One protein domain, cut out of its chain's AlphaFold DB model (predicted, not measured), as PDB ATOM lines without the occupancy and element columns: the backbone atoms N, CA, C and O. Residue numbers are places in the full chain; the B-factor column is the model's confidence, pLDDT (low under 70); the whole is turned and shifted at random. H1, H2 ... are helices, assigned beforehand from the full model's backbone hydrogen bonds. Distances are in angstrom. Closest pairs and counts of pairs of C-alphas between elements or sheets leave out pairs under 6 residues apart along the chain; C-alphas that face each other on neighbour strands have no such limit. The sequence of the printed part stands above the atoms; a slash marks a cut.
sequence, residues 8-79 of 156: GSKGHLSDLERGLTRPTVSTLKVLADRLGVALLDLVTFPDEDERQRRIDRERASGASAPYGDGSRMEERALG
ATOM      1  N   GLY A   8     -11.908  44.751 -22.517       49.56
ATOM      2  CA  GLY A   8     -13.255  44.198 -22.494       49.56
ATOM      3  C   GLY A   8     -13.686  43.542 -23.788       49.56
ATOM      4  O   GLY A   8     -14.012  44.208 -24.761       49.56
ATOM      5  N   SER A   9     -13.796  42.216 -23.763       56.16
ATOM      6  CA  SER A   9     -14.221  41.371 -24.883       56.16
ATOM      7  C   SER A   9     -13.278  41.376 -26.098       56.16
ATOM      8  O   SER A   9     -12.575  42.338 -26.393       56.16
ATOM      9  N   LYS A  10     -13.338  40.298 -26.893       62.09
ATOM     10  CA  LYS A  10     -12.688  40.244 -28.216       62.09
ATOM     11  C   LYS A  10     -13.038  41.455 -29.102       62.09
ATOM     12  O   LYS A  10     -12.248  41.800 -29.970       62.09
ATOM     13  N   GLY A  11     -14.193  42.093 -28.876       71.94
ATOM     14  CA  GLY A  11     -14.631  43.281 -29.605       71.94
ATOM     15  C   GLY A  11     -13.728  44.494 -29.385       71.94
ATOM     16  O   GLY A  11     -13.286  45.083 -30.363       71.94
ATOM     17  N   HIS A  12     -13.370  44.819 -28.138       73.88
ATOM     18  CA  HIS A  12     -12.574  46.018 -27.841       73.88
ATOM     19  C   HIS A  12     -11.156  45.936 -28.410       73.88
ATOM     20  O   HIS A  12     -10.660  46.908 -28.977       73.88
ATOM     21  N   LEU A  13     -10.526  44.760 -28.325       80.00
ATOM     22  CA  LEU A  13      -9.232  44.532 -28.965       80.00
ATOM     23  C   LEU A  13      -9.336  44.679 -30.489       80.00
ATOM     24  O   LEU A  13      -8.503  45.340 -31.099       80.00
ATOM     25  N   SER A  14     -10.392  44.136 -31.097       81.94
ATOM     26  CA  SER A  14     -10.595  44.230 -32.545       81.94
ATOM     27  C   SER A  14     -10.871  45.660 -33.020       81.94
ATOM     28  O   SER A  14     -10.421  46.057 -34.094       81.94
ATOM     29  N   ASP A  15     -11.585  46.455 -32.225       87.06
ATOM     30  CA  ASP A  15     -11.801  47.876 -32.497       87.06
ATOM     31  C   ASP A  15     -10.501  48.674 -32.364       87.06
ATOM     32  O   ASP A  15     -10.248  49.574 -33.164       87.06
ATOM     33  N   LEU A  16      -9.653  48.339 -31.390       87.12
ATOM     34  CA  LEU A  16      -8.332  48.943 -31.218       87.12
ATOM     35  C   LEU A  16      -7.418  48.626 -32.409       87.12
ATOM     36  O   LEU A  16      -6.843  49.547 -32.986       87.12
ATOM     37  N   GLU A  17      -7.346  47.363 -32.835       85.44
ATOM     38  CA  GLU A  17      -6.567  46.924 -34.006       85.44
ATOM     39  C   GLU A  17      -7.016  47.612 -35.304       85.44
ATOM     40  O   GLU A  17      -6.202  47.888 -36.183       85.44
ATOM     41  N   ARG A  18      -8.311  47.929 -35.422       89.00
ATOM     42  CA  ARG A  18      -8.876  48.678 -36.556       89.00
ATOM     43  C   ARG A  18      -8.797  50.200 -36.399       89.00
ATOM     44  O   ARG A  18      -9.281  50.919 -37.272       89.00
ATOM     45  N   GLY A  19      -8.237  50.708 -35.300       85.75
ATOM     46  CA  GLY A  19      -8.148  52.143 -35.018       85.75
ATOM     47  C   GLY A  19      -9.494  52.820 -34.722       85.75
ATOM     48  O   GLY A  19      -9.596  54.046 -34.789       85.75
ATOM     49  N   LEU A  20     -10.529  52.044 -34.394       87.81
ATOM     50  CA  LEU A  20     -11.873  52.528 -34.058       87.81
ATOM     51  C   LEU A  20     -11.967  53.021 -32.611       87.81
ATOM     52  O   LEU A  20     -12.808  53.862 -32.296       87.81
ATOM     53  N   THR A  21     -11.067  52.550 -31.745       88.50
ATOM     54  CA  THR A  21     -10.963  52.986 -30.350       88.50
ATOM     55  C   THR A  21      -9.608  53.626 -30.073       88.50
ATOM     56  O   THR A  21      -8.582  53.226 -30.618       88.50
ATOM     57  N   ARG A  22      -9.597  54.647 -29.209       90.19
ATOM     58  CA  ARG A  22      -8.366  55.308 -28.761       90.19
ATOM     59  C   ARG A  22      -7.864  54.628 -27.489       90.19
ATOM     60  O   ARG A  22      -8.576  54.702 -26.489       90.19
ATOM     61  N   PRO A  23      -6.665  54.027 -27.491       91.50
ATOM     62  CA  PRO A  23      -6.151  53.363 -26.305       91.50
ATOM     63  C   PRO A  23      -5.760  54.372 -25.222       91.50
ATOM     64  O   PRO A  23      -5.269  55.476 -25.513       91.50
ATOM     65  N   THR A  24      -5.965  53.976 -23.968       92.12
ATOM     66  CA  THR A  24      -5.381  54.655 -22.812       92.12
ATOM     67  C   THR A  24      -3.983  54.134 -22.515       92.12
ATOM     68  O   THR A  24      -3.557  53.105 -23.050       92.12
ATOM     69  N   VAL A  25      -3.249  54.849 -21.663       91.50
ATOM     70  CA  VAL A  25      -1.936  54.387 -21.202       91.50
ATOM     71  C   VAL A  25      -2.078  53.077 -20.425       91.50
ATOM     72  O   VAL A  25      -1.255  52.182 -20.625       91.50
ATOM     73  N   SER A  26      -3.142  52.898 -19.631       88.75
ATOM     74  CA  SER A  26      -3.389  51.617 -18.956       88.75
ATOM     75  C   SER A  26      -3.680  50.497 -19.945       88.75
ATOM     76  O   SER A  26      -3.070  49.437 -19.830       88.75
ATOM     77  N   THR A  27      -4.517  50.723 -20.969       89.44
ATOM     78  CA  THR A  27      -4.760  49.718 -22.020       89.44
ATOM     79  C   THR A  27      -3.447  49.268 -22.660       89.44
ATOM     80  O   THR A  27      -3.192  48.069 -22.770       89.44
ATOM     81  N   LEU A  28      -2.578  50.215 -23.031       90.44
ATOM     82  CA  LEU A  28      -1.274  49.897 -23.612       90.44
ATOM     83  C   LEU A  28      -0.361  49.171 -22.624       90.44
ATOM     84  O   LEU A  28       0.340  48.249 -23.021       90.44
ATOM     85  N   LYS A  29      -0.383  49.529 -21.337       87.12
ATOM     86  CA  LYS A  29       0.400  48.842 -20.305       87.12
ATOM     87  C   LYS A  29      -0.047  47.393 -20.130       87.12
ATOM     88  O   LYS A  29       0.805  46.510 -20.078       87.12
ATOM     89  N   VAL A  30      -1.354  47.131 -20.104       86.06
ATOM     90  CA  VAL A  30      -1.876  45.758 -20.046       86.06
ATOM     91  C   VAL A  30      -1.461  44.972 -21.289       86.06
ATOM     92  O   VAL A  30      -1.026  43.829 -21.162       86.06
ATOM     93  N   LEU A  31      -1.571  45.562 -22.485       85.62
ATOM     94  CA  LEU A  31      -1.139  44.914 -23.726       85.62
ATOM     95  C   LEU A  31       0.358  44.614 -23.711       85.62
ATOM     96  O   LEU A  31       0.735  43.478 -23.966       85.62
ATOM     97  N   ALA A  32       1.188  45.594 -23.360       85.19
ATOM     98  CA  ALA A  32       2.636  45.449 -23.276       85.19
ATOM     99  C   ALA A  32       3.013  44.326 -22.308       85.19
ATOM    100  O   ALA A  32       3.765  43.419 -22.661       85.19
ATOM    101  N   ASP A  33       2.395  44.318 -21.124       80.56
ATOM    102  CA  ASP A  33       2.599  43.246 -20.166       80.56
ATOM    103  C   ASP A  33       2.167  41.910 -20.748       80.56
ATOM    104  O   ASP A  33       2.978  40.999 -20.754       80.56
ATOM    105  N   ARG A  34       0.962  41.759 -21.300       79.75
ATOM    106  CA  ARG A  34       0.509  40.470 -21.858       79.75
ATOM    107  C   ARG A  34       1.344  39.984 -23.043       79.75
ATOM    108  O   ARG A  34       1.550  38.783 -23.166       79.75
ATOM    109  N   LEU A  35       1.830  40.899 -23.875       80.19
ATOM    110  CA  LEU A  35       2.722  40.615 -24.999       80.19
ATOM    111  C   LEU A  35       4.167  40.369 -24.556       80.19
ATOM    112  O   LEU A  35       4.971  39.936 -25.371       80.19
ATOM    113  N   GLY A  36       4.502  40.645 -23.293       76.50
ATOM    114  CA  GLY A  36       5.856  40.514 -22.763       76.50
ATOM    115  C   GLY A  36       6.845  41.512 -23.370       76.50
ATOM    116  O   GLY A  36       8.026  41.205 -23.455       76.50
ATOM    117  N   VAL A  37       6.381  42.694 -23.778       82.06
ATOM    118  CA  VAL A  37       7.204  43.776 -24.350       82.06
ATOM    119  C   VAL A  37       7.159  45.015 -23.460       82.06
ATOM    120  O   VAL A  37       6.248  45.161 -22.639       82.06
ATOM    121  N   ALA A  38       8.119  45.933 -23.596       82.12
ATOM    122  CA  ALA A  38       8.039  47.188 -22.859       82.12
ATOM    123  C   ALA A  38       6.873  48.024 -23.381       82.12
ATOM    124  O   ALA A  38       6.564  48.006 -24.568       82.12
ATOM    125  N   LEU A  39       6.288  48.854 -22.513       84.56
ATOM    126  CA  LEU A  39       5.290  49.835 -22.949       84.56
ATOM    127  C   LEU A  39       5.829  50.728 -24.078       84.56
ATOM    128  O   LEU A  39       5.095  51.025 -25.013       84.56
ATOM    129  N   LEU A  40       7.109  51.114 -24.002       83.81
ATOM    130  CA  LEU A  40       7.765  51.898 -25.050       83.81
ATOM    131  C   LEU A  40       7.767  51.185 -26.406       83.81
ATOM    132  O   LEU A  40       7.529  51.848 -27.403       83.81
ATOM    133  N   ASP A  41       7.912  49.858 -26.438       82.38
ATOM    134  CA  ASP A  41       7.952  49.094 -27.693       82.38
ATOM    135  C   ASP A  41       6.616  49.144 -28.459       82.38
ATOM    136  O   ASP A  41       6.580  48.862 -29.651       82.38
ATOM    137  N   LEU A  42       5.509  49.516 -27.800       86.69
ATOM    138  CA  LEU A  42       4.214  49.726 -28.461       86.69
ATOM    139  C   LEU A  42       4.054  51.123 -29.074       86.69
ATOM    140  O   LEU A  42       3.088  51.355 -29.802       86.69
ATOM    141  N   VAL A  43       4.922  52.073 -28.723       85.19
ATOM    142  CA  VAL A  43       4.754  53.495 -29.065       85.19
ATOM    143  C   VAL A  43       5.974  54.124 -29.740       85.19
ATOM    144  O   VAL A  43       5.902  55.294 -30.108       85.19
ATOM    145  N   THR A  44       7.071  53.387 -29.918       81.44
ATOM    146  CA  THR A  44       8.238  53.795 -30.715       81.44
ATOM    147  C   THR A  44       8.304  53.002 -32.015       81.44
ATOM    148  O   THR A  44       8.079  51.794 -32.028       81.44
ATOM    149  N   PHE A  45       8.615  53.680 -33.120       76.00
ATOM    150  CA  PHE A  45       8.558  53.089 -34.459       76.00
ATOM    151  C   PHE A  45       9.927  53.237 -35.141       76.00
ATOM    152  O   PHE A  45      10.293  54.346 -35.517       76.00
ATOM    153  N   PRO A  46      10.709  52.155 -35.327       65.44
ATOM    154  CA  PRO A  46      12.104  52.234 -35.793       65.44
ATOM    155  C   PRO A  46      12.279  52.782 -37.212       65.44
ATOM    156  O   PRO A  46      13.355  53.284 -37.559       65.44
ATOM    157  N   ASP A  47      11.231  52.669 -38.023       71.19
ATOM    158  CA  ASP A  47      11.199  53.193 -39.386       71.19
ATOM    159  C   ASP A  47      10.824  54.682 -39.422       71.19
ATOM    160  O   ASP A  47      11.119  55.365 -40.403       71.19
ATOM    161  N   GLU A  48      10.227  55.204 -38.343       68.31
ATOM    162  CA  GLU A  48       9.761  56.592 -38.243       68.31
ATOM    163  C   GLU A  48      10.604  57.443 -37.276       68.31
ATOM    164  O   GLU A  48      10.650  58.665 -37.419       68.31
ATOM    165  N   ASP A  49      11.301  56.831 -36.307       69.00
ATOM    166  CA  ASP A  49      12.103  57.537 -35.311       69.00
ATOM    167  C   ASP A  49      13.417  56.826 -34.908       69.00
ATOM    168  O   ASP A  49      13.560  55.605 -34.907       69.00
ATOM    169  N   GLU A  50      14.416  57.633 -34.531       80.81
ATOM    170  CA  GLU A  50      15.722  57.163 -34.034       80.81
ATOM    171  C   GLU A  50      15.637  56.638 -32.581       80.81
ATOM    172  O   GLU A  50      16.601  56.058 -32.074       80.81
ATOM    173  N   ARG A  51      14.504  56.818 -31.875       80.25
ATOM    174  CA  ARG A  51      14.374  56.418 -30.461       80.25
ATOM    175  C   ARG A  51      14.368  54.912 -30.324       80.25
ATOM    176  O   ARG A  51      15.089  54.419 -29.461       80.25
ATOM    177  N   GLN A  52      13.646  54.187 -31.181       79.62
ATOM    178  CA  GLN A  52      13.689  52.722 -31.143       79.62
ATOM    179  C   GLN A  52      15.124  52.220 -31.355       79.62
ATOM    180  O   GLN A  52      15.615  51.417 -30.567       79.62
ATOM    181  N   ARG A  53      15.858  52.778 -32.330       79.94
ATOM    182  CA  ARG A  53      17.267  52.410 -32.576       79.94
ATOM    183  C   ARG A  53      18.163  52.693 -31.375       79.94
ATOM    184  O   ARG A  53      19.095  51.934 -31.106       79.94
ATOM    185  N   ARG A  54      17.908  53.788 -30.654       82.62
ATOM    186  CA  ARG A  54      18.626  54.115 -29.420       82.62
ATOM    187  C   ARG A  54      18.307  53.115 -28.308       82.62
ATOM    188  O   ARG A  54      19.240  52.620 -27.684       82.62
ATOM    189  N   ILE A  55      17.031  52.800 -28.096       81.19
ATOM    190  CA  ILE A  55      16.576  51.812 -27.107       81.19
ATOM    191  C   ILE A  55      17.212  50.448 -27.397       81.19
ATOM    192  O   ILE A  55      17.776  49.825 -26.498       81.19
ATOM    193  N   ASP A  56      17.192  50.009 -28.654       81.19
ATOM    194  CA  ASP A  56      17.770  48.732 -29.072       81.19
ATOM    195  C   ASP A  56      19.286  48.702 -28.850       81.19
ATOM    196  O   ASP A  56      19.826  47.701 -28.378       81.19
ATOM    197  N   ARG A  57      19.981  49.818 -29.109       82.94
ATOM    198  CA  ARG A  57      21.419  49.959 -28.835       82.94
ATOM    199  C   ARG A  57      21.726  49.883 -27.340       82.94
ATOM    200  O   ARG A  57      22.662  49.186 -26.959       82.94
ATOM    201  N   GLU A  58      20.942  50.566 -26.505       83.06
ATOM    202  CA  GLU A  58      21.089  50.542 -25.043       83.06
ATOM    203  C   GLU A  58      20.798  49.147 -24.459       83.06
ATOM    204  O   GLU A  58      21.465  48.712 -23.517       83.06
ATOM    205  N   ARG A  59      19.854  48.405 -25.046       81.12
ATOM    206  CA  ARG A  59      19.581  47.004 -24.690       81.12
ATOM    207  C   ARG A  59      20.701  46.068 -25.129       81.12
ATOM    208  O   ARG A  59      21.146  45.242 -24.336       81.12
ATOM    209  N   ALA A  60      21.205  46.226 -26.352       80.62
ATOM    210  CA  ALA A  60      22.320  45.434 -26.871       80.62
ATOM    211  C   ALA A  60      23.610  45.639 -26.060       80.62
ATOM    212  O   ALA A  60      24.395  44.707 -25.907       80.62
ATOM    213  N   SER A  61      23.816  46.835 -25.499       81.06
ATOM    214  CA  SER A  61      24.936  47.119 -24.598       81.06
ATOM    215  C   SER A  61      24.702  46.676 -23.148       81.06
ATOM    216  O   SER A  61      25.579  46.887 -22.312       81.06
ATOM    217  N   GLY A  62      23.532  46.119 -22.815       76.38
ATOM    218  CA  GLY A  62      23.155  45.739 -21.448       76.38
ATOM    219  C   GLY A  62      22.888  46.921 -20.505       76.38
ATOM    220  O   GLY A  62      22.771  46.723 -19.299       76.38
ATOM    221  N   ALA A  63      22.791  48.147 -21.031       67.19
ATOM    222  CA  ALA A  63      22.516  49.358 -20.251       67.19
ATOM    223  C   ALA A  63      21.026  49.490 -19.888       67.19
ATOM    224  O   ALA A  63      20.671  50.184 -18.938       67.19
ATOM    225  N   SER A  64      20.165  48.800 -20.635       67.38
ATOM    226  CA  SER A  64      18.737  48.658 -20.374       67.38
ATOM    227  C   SER A  64      18.365  47.180 -20.460       67.38
ATOM    228  O   SER A  64      18.758  46.493 -21.403       67.38
ATOM    229  N   ALA A  65      17.638  46.665 -19.468       59.50
ATOM    230  CA  ALA A  65      17.207  45.273 -19.491       59.50
ATOM    231  C   ALA A  65      16.187  45.051 -20.628       59.50
ATOM    232  O   ALA A  65      15.281  45.877 -20.801       59.50
ATOM    233  N   PRO A  66      16.272  43.937 -21.379       60.62
ATOM    234  CA  PRO A  66      15.165  43.493 -22.213       60.62
ATOM    235  C   PRO A  66      13.916  43.360 -21.346       60.62
ATOM    236  O   PRO A  66      13.970  42.866 -20.214       60.62
ATOM    237  N   TYR A  67      12.785  43.830 -21.857       61.31
ATOM    238  CA  TYR A  67      11.530  43.645 -21.152       61.31
ATOM    239  C   TYR A  67      11.161  42.168 -21.206       61.31
ATOM    240  O   TYR A  67      10.942  41.642 -22.287       61.31
ATOM    241  N   GLY A  68      11.159  41.515 -20.041       55.56
ATOM    242  CA  GLY A  68      11.073  40.061 -19.958       55.56
ATOM    243  C   GLY A  68      12.298  39.405 -20.593       55.56
ATOM    244  O   GLY A  68      12.359  39.221 -21.805       55.56
ATOM    245  N   ASP A  69      13.277  38.992 -19.786       49.34
ATOM    246  CA  ASP A  69      14.155  37.935 -20.286       49.34
ATOM    247  C   ASP A  69      13.278  36.720 -20.667       49.34
ATOM    248  O   ASP A  69      12.196  36.518 -20.106       49.34
ATOM    249  N   GLY A  70      13.680  35.950 -21.682       48.62
ATOM    250  CA  GLY A  70      12.856  34.863 -22.235       48.62
ATOM    251  C   GLY A  70      12.371  33.845 -21.191       48.62
ATOM    252  O   GLY A  70      11.318  33.240 -21.372       48.62
ATOM    253  N   SER A  71      13.063  33.729 -20.056       47.38
ATOM    254  CA  SER A  71      12.658  32.929 -18.895       47.38
ATOM    255  C   SER A  71      11.310  33.363 -18.304       47.38
ATOM    256  O   SER A  71      10.511  32.518 -17.902       47.38
ATOM    257  N   ARG A  72      10.990  34.663 -18.319       55.59
ATOM    258  CA  ARG A  72       9.678  35.173 -17.883       55.59
ATOM    259  C   ARG A  72       8.558  34.857 -18.867       55.59
ATOM    260  O   ARG A  72       7.425  34.682 -18.434       55.59
ATOM    261  N   MET A  73       8.844  34.785 -20.169       54.62
ATOM    262  CA  MET A  73       7.853  34.375 -21.177       54.62
ATOM    263  C   MET A  73       7.438  32.917 -20.978       54.62
ATOM    264  O   MET A  73       6.257  32.602 -21.089       54.62
ATOM    265  N   GLU A  74       8.390  32.046 -20.636       54.22
ATOM    266  CA  GLU A  74       8.143  30.626 -20.376       54.22
ATOM    267  C   GLU A  74       7.349  30.420 -19.070       54.22
ATOM    268  O   GLU A  74       6.337  29.720 -19.076       54.22
ATOM    269  N   GLU A  75       7.680  31.138 -17.985       55.38
ATOM    270  CA  GLU A  75       6.854  31.176 -16.759       55.38
ATOM    271  C   GLU A  75       5.433  31.720 -17.003       55.38
ATOM    272  O   GLU A  75       4.464  31.231 -16.416       55.38
ATOM    273  N   ARG A  76       5.281  32.714 -17.888       57.69
ATOM    274  CA  ARG A  76       3.980  33.289 -18.272       57.69
ATOM    275  C   ARG A  76       3.159  32.344 -19.141       57.69
ATOM    276  O   ARG A  76       1.959  32.216 -18.908       57.69
ATOM    277  N   ALA A  77       3.788  31.659 -20.094       56.44
ATOM    278  CA  ALA A  77       3.154  30.626 -20.913       56.44
ATOM    279  C   ALA A  77       2.661  29.447 -20.057       56.44
ATOM    280  O   ALA A  77       1.623  28.858 -20.351       56.44
ATOM    281  N   LEU A  78       3.370  29.155 -18.963       58.44
ATOM    282  CA  LEU A  78       2.994  28.160 -17.958       58.44
ATOM    283  C   LEU A  78       1.970  28.676 -16.926       58.44
ATOM    284  O   LEU A  78       1.549  27.914 -16.058       58.44
ATOM    285  N   GLY A  79       1.554  29.947 -17.004       57.50
ATOM    286  CA  GLY A  79       0.577  30.552 -16.091       57.50
ATOM    287  C   GLY A  79       1.084  30.757 -14.660       57.50
ATOM    288  O   GLY A  79       0.280  30.945 -13.751       57.50
TER     289      GLY A  79
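Overview. This is residues 8 to 79 of the 156 residues of an uncharacterized protein of Vulgatibacter incomptus (UniProt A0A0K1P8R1). Five short helices are strung out loosely in a flat, open arrangement with few contacts: H2 and the very short H3 pack together near the middle, H1 and H4 lie out towards the two ends of the longest axis, and H5 lies off by itself to one side. The printed part has 72 residues, with five named helices in the order H1, H2, H3, H4, H5 and no named strand; the class is all helix. The whole is loose, with a radius of gyration of the C-alphas of 14.2 A, and spans 40 by 35 by 17 A.

Arrangement. H1, residues 9 to 17, touches no helix and is apart from H2, residues 25 to 35. H2 touches H3, residues 39 to 42, with the closest C-alphas, those of Ala 32 and Leu 39, 5.1 A apart. H3 is close to but not clearly touching H4, residues 50 to 60; their closest C-alphas, those of Asp 41 and Gln 52, are 7.6 A apart. H5, residues 70 to 77, is apart from H4 and touches no helix. Every O i to N i+4 pair is within hydrogen-bond range in H2, H4 and H5, and 4 of 5 are in H1; H3 is too short for such a pair, and its 1 O i to N i+3 pair is within range.

Along the chain. H1 begins at C-alpha 9 (-14.221, 41.371, -24.883) and is 13.1 A long from first to last C-alpha. H2 measures 15.0 A, H3 5.6 A and H4 15.2 A. H5 measures 10.7 A and ends at C-alpha 77 (3.154, 30.626, -20.913).

Size, cuts and confidence. The two C-alphas farthest apart, those of Gly 11 and Ser 61, are 40.1 A apart. The printed part has no cut. The link from H2 to H3 is tight, the other three are short, and no link is long. The mean pLDDT of the printed part is 75.2; it is under 70 at residues 8 to 10, 46, 48 to 49 and 63 to 79.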